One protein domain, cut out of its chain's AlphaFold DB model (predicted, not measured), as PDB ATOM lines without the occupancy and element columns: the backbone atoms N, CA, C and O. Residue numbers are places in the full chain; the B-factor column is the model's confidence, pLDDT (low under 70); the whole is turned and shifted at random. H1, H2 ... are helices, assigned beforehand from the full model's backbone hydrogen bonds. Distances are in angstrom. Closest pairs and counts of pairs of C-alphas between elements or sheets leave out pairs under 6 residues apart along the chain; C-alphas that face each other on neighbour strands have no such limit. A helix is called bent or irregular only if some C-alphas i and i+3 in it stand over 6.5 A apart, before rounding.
ATOM      1  N   MET A   1     -60.636  -0.835  46.642       39.12
ATOM      2  CA  MET A   1     -59.600  -1.114  45.619       39.12
ATOM      3  C   MET A   1     -60.251  -1.909  44.494       39.12
ATOM      4  O   MET A   1     -61.034  -2.795  44.810       39.12
ATOM      5  N   LYS A   2     -59.988  -1.607  43.213       44.94
ATOM      6  CA  LYS A   2     -60.425  -2.485  42.111       44.94
ATOM      7  C   LYS A   2     -59.410  -3.623  41.988       44.94
ATOM      8  O   LYS A   2     -58.247  -3.342  41.717       44.94
ATOM      9  N   PHE A   3     -59.833  -4.871  42.180       53.56
ATOM     10  CA  PHE A   3     -58.989  -6.025  41.869       53.56
ATOM     11  C   PHE A   3     -58.762  -6.082  40.354       53.56
ATOM     12  O   PHE A   3     -59.696  -6.304  39.583       53.56
ATOM     13  N   THR A   4     -57.524  -5.859  39.917       61.53
ATOM     14  CA  THR A   4     -57.088  -6.176  38.554       61.53
ATOM     15  C   THR A   4     -57.143  -7.684  38.340       61.53
ATOM     16  O   THR A   4     -56.743  -8.445  39.219       61.53
ATOM     17  N   SER A   5     -57.620  -8.124  37.173       80.25
ATOM     18  CA  SER A   5     -57.706  -9.558  36.873       80.25
ATOM     19  C   SER A   5     -56.322 -10.218  36.912       80.25
ATOM     20  O   SER A   5     -55.320  -9.578  36.578       80.25
ATOM     21  N   LEU A   6     -56.261 -11.508  37.255       78.31
ATOM     22  CA  LEU A   6     -55.012 -12.281  37.254       78.31
ATOM     23  C   LEU A   6     -54.300 -12.209  35.889       78.31
ATOM     24  O   LEU A   6     -53.086 -12.039  35.824       78.31
ATOM     25  N   ASN A   7     -55.073 -12.213  34.799       81.31
ATOM     26  CA  ASN A   7     -54.576 -12.055  33.432       81.31
ATOM     27  C   ASN A   7     -53.950 -10.670  33.181       81.31
ATOM     28  O   ASN A   7     -53.007 -10.556  32.406       81.31
ATOM     29  N   THR A   8     -54.454  -9.615  33.829       79.44
ATOM     30  CA  THR A   8     -53.851  -8.271  33.787       79.44
ATOM     31  C   THR A   8     -52.540  -8.245  34.569       79.44
ATOM     32  O   THR A   8     -51.545  -7.734  34.070       79.44
ATOM     33  N   MET A   9     -52.511  -8.843  35.764       79.94
ATOM     34  CA  MET A   9     -51.297  -8.922  36.588       79.94
ATOM     35  C   MET A   9     -50.183  -9.702  35.875       79.94
ATOM     36  O   MET A   9     -49.047  -9.239  35.833       79.94
ATOM     37  N   LEU A  10     -50.514 -10.841  35.255       82.50
ATOM     38  CA  LEU A  10     -49.557 -11.668  34.518       82.50
ATOM     39  C   LEU A  10     -49.007 -10.957  33.270       82.50
ATOM     40  O   LEU A  10     -47.807 -11.026  33.017       82.50
ATOM     41  N   LYS A  11     -49.850 -10.230  32.521       81.81
ATOM     42  CA  LYS A  11     -49.401  -9.399  31.389       81.81
ATOM     43  C   LYS A  11     -48.409  -8.331  31.845       81.81
ATOM     44  O   LYS A  11     -47.295  -8.298  31.337       81.81
ATOM     45  N   ASN A  12     -48.773  -7.550  32.863       82.50
ATOM     46  CA  ASN A  12     -47.908  -6.507  33.415       82.50
ATOM     47  C   ASN A  12     -46.577  -7.081  33.942       82.50
ATOM     48  O   ASN A  12     -45.541  -6.438  33.806       82.50
ATOM     49  N   LEU A  13     -46.587  -8.292  34.516       86.25
ATOM     50  CA  LEU A  13     -45.378  -8.976  34.982       86.25
ATOM     51  C   LEU A  13     -44.460  -9.387  33.821       86.25
ATOM     52  O   LEU A  13     -43.258  -9.158  33.903       86.25
ATOM     53  N   ILE A  14     -45.006  -9.961  32.744       85.81
ATOM     54  CA  ILE A  14     -44.233 -10.348  31.550       85.81
ATOM     55  C   ILE A  14     -43.653  -9.108  30.856       85.81
ATOM     56  O   ILE A  14     -42.504  -9.124  30.423       85.81
ATOM     57  N   GLU A  15     -44.424  -8.025  30.784       84.00
ATOM     58  CA  GLU A  15     -43.992  -6.744  30.218       84.00
ATOM     59  C   GLU A  15     -42.909  -6.079  31.083       84.00
ATOM     60  O   GLU A  15     -41.886  -5.648  30.565       84.00
ATOM     61  N   PHE A  16     -43.040  -6.080  32.411       84.75
ATOM     62  CA  PHE A  16     -41.968  -5.599  33.290       84.75
ATOM     63  C   PHE A  16     -40.707  -6.477  33.202       84.75
ATOM     64  O   PHE A  16     -39.589  -5.962  33.144       84.75
ATOM     65  N   ALA A  17     -40.871  -7.802  33.140       84.94
ATOM     66  CA  ALA A  17     -39.766  -8.747  33.004       84.94
ATOM     67  C   ALA A  17     -39.025  -8.602  31.664       84.94
ATOM     68  O   ALA A  17     -37.801  -8.736  31.645       84.94
ATOM     69  N   SER A  18     -39.715  -8.285  30.559       83.38
ATOM     70  CA  SER A  18     -39.065  -8.039  29.265       83.38
ATOM     71  C   SER A  18     -38.221  -6.763  29.275       83.38
ATOM     72  O   SER A  18     -37.104  -6.764  28.756       83.38
ATOM     73  N   VAL A  19     -38.705  -5.694  29.914       82.06
ATOM     74  CA  VAL A  19     -37.942  -4.447  30.094       82.06
ATOM     75  C   VAL A  19     -36.744  -4.662  31.008       82.06
ATOM     76  O   VAL A  19     -35.631  -4.266  30.660       82.06
ATOM     77  N   PHE A  20     -36.940  -5.345  32.138       82.56
ATOM     78  CA  PHE A  20     -35.854  -5.697  33.046       82.56
ATOM     79  C   PHE A  20     -34.785  -6.539  32.338       82.56
ATOM     80  O   PHE A  20     -33.609  -6.182  32.374       82.56
ATOM     81  N   HIS A  21     -35.183  -7.594  31.616       83.25
ATOM     82  CA  HIS A  21     -34.261  -8.403  30.820       83.25
ATOM     83  C   HIS A  21     -33.500  -7.549  29.801       83.25
ATOM     84  O   HIS A  21     -32.284  -7.674  29.717       83.25
ATOM     85  N   HIS A  22     -34.168  -6.659  29.059       78.12
ATOM     86  CA  HIS A  22     -33.501  -5.811  28.068       78.12
ATOM     87  C   HIS A  22     -32.428  -4.904  28.696       78.12
ATOM     88  O   HIS A  22     -31.302  -4.855  28.201       78.12
ATOM     89  N   ILE A  23     -32.734  -4.250  29.824       77.44
ATOM     90  CA  ILE A  23     -31.783  -3.379  30.536       77.44
ATOM     91  C   ILE A  23     -30.597  -4.193  31.085       77.44
ATOM     92  O   ILE A  23     -29.442  -3.788  30.926       77.44
ATOM     93  N   MET A  24     -30.863  -5.355  31.695       78.69
ATOM     94  CA  MET A  24     -29.830  -6.239  32.251       78.69
ATOM     95  C   MET A  24     -28.944  -6.862  31.163       78.69
ATOM     96  O   MET A  24     -27.723  -6.906  31.323       78.69
ATOM     97  N   ALA A  25     -29.534  -7.298  30.047       74.94
ATOM     98  CA  ALA A  25     -28.814  -7.848  28.902       74.94
ATOM     99  C   ALA A  25     -27.877  -6.802  28.283       74.94
ATOM    100  O   ALA A  25     -26.688  -7.066  28.136       74.94
ATOM    101  N   ASN A  26     -28.383  -5.593  28.013       68.06
ATOM    102  CA  ASN A  26     -27.610  -4.536  27.358       68.06
ATOM    103  C   ASN A  26     -26.494  -3.943  28.242       68.06
ATOM    104  O   ASN A  26     -25.507  -3.433  27.722       68.06
ATOM    105  N   SER A  27     -26.634  -3.991  29.574       71.06
ATOM    106  CA  SER A  27     -25.723  -3.280  30.492       71.06
ATOM    107  C   SER A  27     -24.807  -4.199  31.303       71.06
ATOM    108  O   SER A  27     -23.632  -3.896  31.486       71.06
ATOM    109  N   LEU A  28     -25.335  -5.312  31.827       75.81
ATOM    110  CA  LEU A  28     -24.616  -6.163  32.781       75.81
ATOM    111  C   LEU A  28     -24.114  -7.467  32.164       75.81
ATOM    112  O   LEU A  28     -23.060  -7.949  32.576       75.81
ATOM    113  N   CYS A  29     -24.813  -8.028  31.169       79.12
ATOM    114  CA  CYS A  29     -24.406  -9.286  30.534       79.12
ATOM    115  C   CYS A  29     -22.979  -9.205  29.969       79.12
ATOM    116  O   CYS A  29     -22.178 -10.097  30.231       79.12
ATOM    117  N   HIS A  30     -22.628  -8.099  29.302       76.94
ATOM    118  CA  HIS A  30     -21.279  -7.864  28.774       76.94
ATOM    119  C   HIS A  30     -20.198  -7.790  29.867       76.94
ATOM    120  O   HIS A  30     -19.089  -8.281  29.678       76.94
ATOM    121  N   ILE A  31     -20.510  -7.219  31.035       85.31
ATOM    122  CA  ILE A  31     -19.566  -7.153  32.161       85.31
ATOM    123  C   ILE A  31     -19.372  -8.555  32.755       85.31
ATOM    124  O   ILE A  31     -18.239  -8.993  32.965       85.31
ATOM    125  N   PHE A  32     -20.464  -9.288  32.986       85.19
ATOM    126  CA  PHE A  32     -20.405 -10.643  33.531       85.19
ATOM    127  C   PHE A  32     -19.730 -11.636  32.577       85.19
ATOM    128  O   PHE A  32     -18.919 -12.437  33.039       85.19
ATOM    129  N   SER A  33     -19.992 -11.573  31.268       84.75
ATOM    130  CA  SER A  33     -19.353 -12.456  30.288       84.75
ATOM    131  C   SER A  33     -17.845 -12.210  30.194       84.75
ATOM    132  O   SER A  33     -17.084 -13.173  30.250       84.75
ATOM    133  N   CYS A  34     -17.389 -10.953  30.191       87.31
ATOM    134  CA  CYS A  34     -15.961 -10.622  30.278       87.31
ATOM    135  C   CYS A  34     -15.303 -11.183  31.553       87.31
ATOM    136  O   CYS A  34     -14.220 -11.765  31.479       87.31
ATOM    137  N   ILE A  35     -15.958 -11.073  32.716       89.88
ATOM    138  CA  ILE A  35     -15.448 -11.633  33.984       89.88
ATOM    139  C   ILE A  35     -15.394 -13.170  33.940       89.88
ATOM    140  O   ILE A  35     -14.441 -13.762  34.450       89.88
ATOM    141  N   ILE A  36     -16.393 -13.825  33.342       89.88
ATOM    142  CA  ILE A  36     -16.441 -15.286  33.199       89.88
ATOM    143  C   ILE A  36     -15.329 -15.769  32.262       89.88
ATOM    144  O   ILE A  36     -14.569 -16.651  32.652       89.88
ATOM    145  N   LEU A  37     -15.174 -15.157  31.083       89.12
ATOM    146  CA  LEU A  37     -14.115 -15.493  30.124       89.12
ATOM    147  C   LEU A  37     -12.718 -15.288  30.728       89.12
ATOM    148  O   LEU A  37     -11.877 -16.181  30.638       89.12
ATOM    149  N   TYR A  38     -12.498 -14.166  31.427       90.44
ATOM    150  CA  TYR A  38     -11.261 -13.915  32.170       90.44
ATOM    151  C   TYR A  38     -10.985 -15.019  33.197       90.44
ATOM    152  O   TYR A  38      -9.879 -15.547  33.245       90.44
ATOM    153  N   LYS A  39     -11.985 -15.427  33.992       90.81
ATOM    154  CA  LYS A  39     -11.819 -16.522  34.961       90.81
ATOM    155  C   LYS A  39     -11.556 -17.869  34.287       90.81
ATOM    156  O   LYS A  39     -10.721 -18.618  34.784       90.81
ATOM    157  N   MET A  40     -12.215 -18.173  33.167       92.19
ATOM    158  CA  MET A  40     -12.034 -19.441  32.451       92.19
ATOM    159  C   MET A  40     -10.591 -19.643  31.966       92.19
ATOM    160  O   MET A  40     -10.105 -20.770  32.040       92.19
ATOM    161  N   LEU A  41      -9.884 -18.574  31.573       90.06
ATOM    162  CA  LEU A  41      -8.465 -18.623  31.179       90.06
ATOM    163  C   LEU A  41      -7.524 -19.163  32.274       90.06
ATOM    164  O   LEU A  41      -6.500 -19.754  31.945       90.06
ATOM    165  N   TYR A  42      -7.871 -19.006  33.556       89.50
ATOM    166  CA  TYR A  42      -7.086 -19.505  34.699       89.50
ATOM    167  C   TYR A  42      -7.578 -20.862  35.229       89.50
ATOM    168  O   TYR A  42      -7.233 -21.265  36.338       89.50
ATOM    169  N   THR A  43      -8.409 -21.570  34.461       92.38
ATOM    170  CA  THR A  43      -8.961 -22.882  34.828       92.38
ATOM    171  C   THR A  43      -8.734 -23.899  33.714       92.38
ATOM    172  O   THR A  43      -8.418 -23.541  32.581       92.38
ATOM    173  N   ASN A  44      -9.013 -25.174  33.990       92.38
ATOM    174  CA  ASN A  44      -8.973 -26.247  32.989       92.38
ATOM    175  C   ASN A  44      -9.956 -26.041  31.810       92.38
ATOM    176  O   ASN A  44      -9.900 -26.789  30.838       92.38
ATOM    177  N   LEU A  45     -10.841 -25.034  31.867       91.94
ATOM    178  CA  LEU A  45     -11.727 -24.628  30.771       91.94
ATOM    179  C   LEU A  45     -11.084 -23.630  29.789       91.94
ATOM    180  O   LEU A  45     -11.718 -23.276  28.795       91.94
ATOM    181  N   ALA A  46      -9.835 -23.204  30.009       89.88
ATOM    182  CA  ALA A  46      -9.104 -22.316  29.103       89.88
ATOM    183  C   ALA A  46      -9.105 -22.763  27.619       89.88
ATOM    184  O   ALA A  46      -9.260 -21.889  26.763       89.88
ATOM    185  N   PRO A  47      -9.034 -24.070  27.263       93.75
ATOM    186  CA  PRO A  47      -9.165 -24.521  25.874       93.75
ATOM    187  C   PRO A  47     -10.447 -24.055  25.173       93.75
ATOM    188  O   PRO A  47     -10.405 -23.765  23.982       93.75
ATOM    189  N   LEU A  48     -11.568 -23.908  25.891       91.88
ATOM    190  CA  LEU A  48     -12.815 -23.385  25.316       91.88
ATOM    191  C   LEU A  48     -12.690 -21.903  24.940       91.88
ATOM    192  O   LEU A  48     -13.224 -21.487  23.917       91.88
ATOM    193  N   VAL A  49     -11.952 -21.116  25.732       91.75
ATOM    194  CA  VAL A  49     -11.685 -19.704  25.423       91.75
ATOM    195  C   VAL A  49     -10.752 -19.597  24.216       91.75
ATOM    196  O   VAL A  49     -11.018 -18.803  23.322       91.75
ATOM    197  N   TYR A  50      -9.713 -20.436  24.127       92.44
ATOM    198  CA  TYR A  50      -8.841 -20.475  22.949       92.44
ATOM    199  C   TYR A  50      -9.588 -20.903  21.677       92.44
ATOM    200  O   TYR A  50      -9.426 -20.258  20.644       92.44
ATOM    201  N   LEU A  51     -10.456 -21.919  21.750       94.25
ATOM    202  CA  LEU A  51     -11.325 -22.316  20.634       94.25
ATOM    203  C   LEU A  51     -12.273 -21.182  20.215       94.25
ATOM    204  O   LEU A  51     -12.438 -20.941  19.023       94.25
ATOM    205  N   TYR A  52     -12.841 -20.447  21.174       91.00
ATOM    206  CA  TYR A  52     -13.664 -19.273  20.883       91.00
ATOM    207  C   TYR A  52     -12.853 -18.138  20.236       91.00
ATOM    208  O   TYR A  52     -13.330 -17.524  19.290       91.00
ATOM    209  N   CYS A  53     -11.610 -17.895  20.661       91.25
ATOM    210  CA  CYS A  53     -10.716 -16.934  20.006       91.25
ATOM    211  C   CYS A  53     -10.349 -17.344  18.571       91.25
ATOM    212  O   CYS A  53     -10.314 -16.487  17.692       91.25
ATOM    213  N   VAL A  54     -10.121 -18.637  18.310       94.69
ATOM    214  CA  VAL A  54      -9.906 -19.157  16.946       94.69
ATOM    215  C   VAL A  54     -11.166 -18.981  16.094       94.69
ATOM    216  O   VAL A  54     -11.068 -18.536  14.953       94.69
ATOM    217  N   TRP A  55     -12.349 -19.256  16.653       93.00
ATOM    218  CA  TRP A  55     -13.618 -19.009  15.970       93.00
ATOM    219  C   TRP A  55     -13.836 -17.516  15.679       93.00
ATOM    220  O   TRP A  55     -14.144 -17.181  14.546       93.00
ATOM    221  N   MET A  56     -13.588 -16.612  16.635       89.81
ATOM    222  CA  MET A  56     -13.663 -15.159  16.409       89.81
ATOM    223  C   MET A  56     -12.666 -14.663  15.354       89.81
ATOM    224  O   MET A  56     -12.951 -13.687  14.669       89.81
ATOM    225  N   TRP A  57     -11.493 -15.293  15.231       91.19
ATOM    226  CA  TRP A  57     -10.516 -14.929  14.202       91.19
ATOM    227  C   TRP A  57     -10.950 -15.402  12.807       91.19
ATOM    228  O   TRP A  57     -10.806 -14.653  11.847       91.19
ATOM    229  N   TRP A  58     -11.547 -16.595  12.696       93.19
ATOM    230  CA  TRP A  58     -12.212 -17.039  11.462       93.19
ATOM    231  C   TRP A  58     -13.384 -16.108  11.114       93.19
ATOM    232  O   TRP A  58     -13.504 -15.643   9.984       93.19
ATOM    233  N   ASP A  59     -14.241 -15.820  12.090       89.00
ATOM    234  CA  ASP A  59     -15.499 -15.084  11.942       89.00
ATOM    235  C   ASP A  59     -15.329 -13.550  11.916       89.00
ATOM    236  O   ASP A  59     -16.307 -12.806  11.955       89.00
ATOM    237  N   TRP A  60     -14.090 -13.053  11.839       84.12
ATOM    238  CA  TRP A  60     -13.760 -11.635  12.020       84.12
ATOM    239  C   TRP A  60     -14.492 -10.693  11.051       84.12
ATOM    240  O   TRP A  60     -14.801  -9.553  11.405       84.12
TER     241      TRP A  60
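This is residues 1 to 60 of the 547 residues of the protein "ETS domain-containing protein" of Pristionchus pacificus (UniProt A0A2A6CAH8). One long bent helix, H1, makes most of the length, and a shorter helix, H2, turns off at its far end to make a corner. The printed part has 60 residues with two named helices, H1 then H2, and no named strand; it is all helix. It is extended, with a radius of gyration of the C-alphas of 19.8 A and spans of 58 by 25 by 17 A.

H1, residues 6 to 41, was assigned as one helix by its hydrogen bonds but is bent: C-alphas 27 and 30 are 6.6 A apart. Its arms H1a, residues 6 to 27, and H1b, residues 30 to 41, stand at a steep tilt of 59 degrees. H1b, with residues 37 to 41 alone, touches residues 46 to 49 of H2, residues 46 to 60; the closest C-alphas, of Met 40 and Ala 46, are 5.3 A apart. H1b and H2 run opposite ways at a steep tilt of 56 degrees. H1a and H2 are apart. In H1a, H1b and H2 every O i to N i+4 pair is within hydrogen-bond range.

H1a begins at C-alpha 6 (-55.012, -12.281, 37.254) and measures 31.4 A; H1b measures 16.9 A. H2 measures 20.7 A and ends at C-alpha 60 (-13.760, -11.635, 12.020).

The C-alphas farthest apart, of Met 1 and Trp 58, are 60.5 A apart. The printed part has no cut, and the link from H1 to H2 is tight. Residues 1 to 4 and 26 have pLDDT under 70.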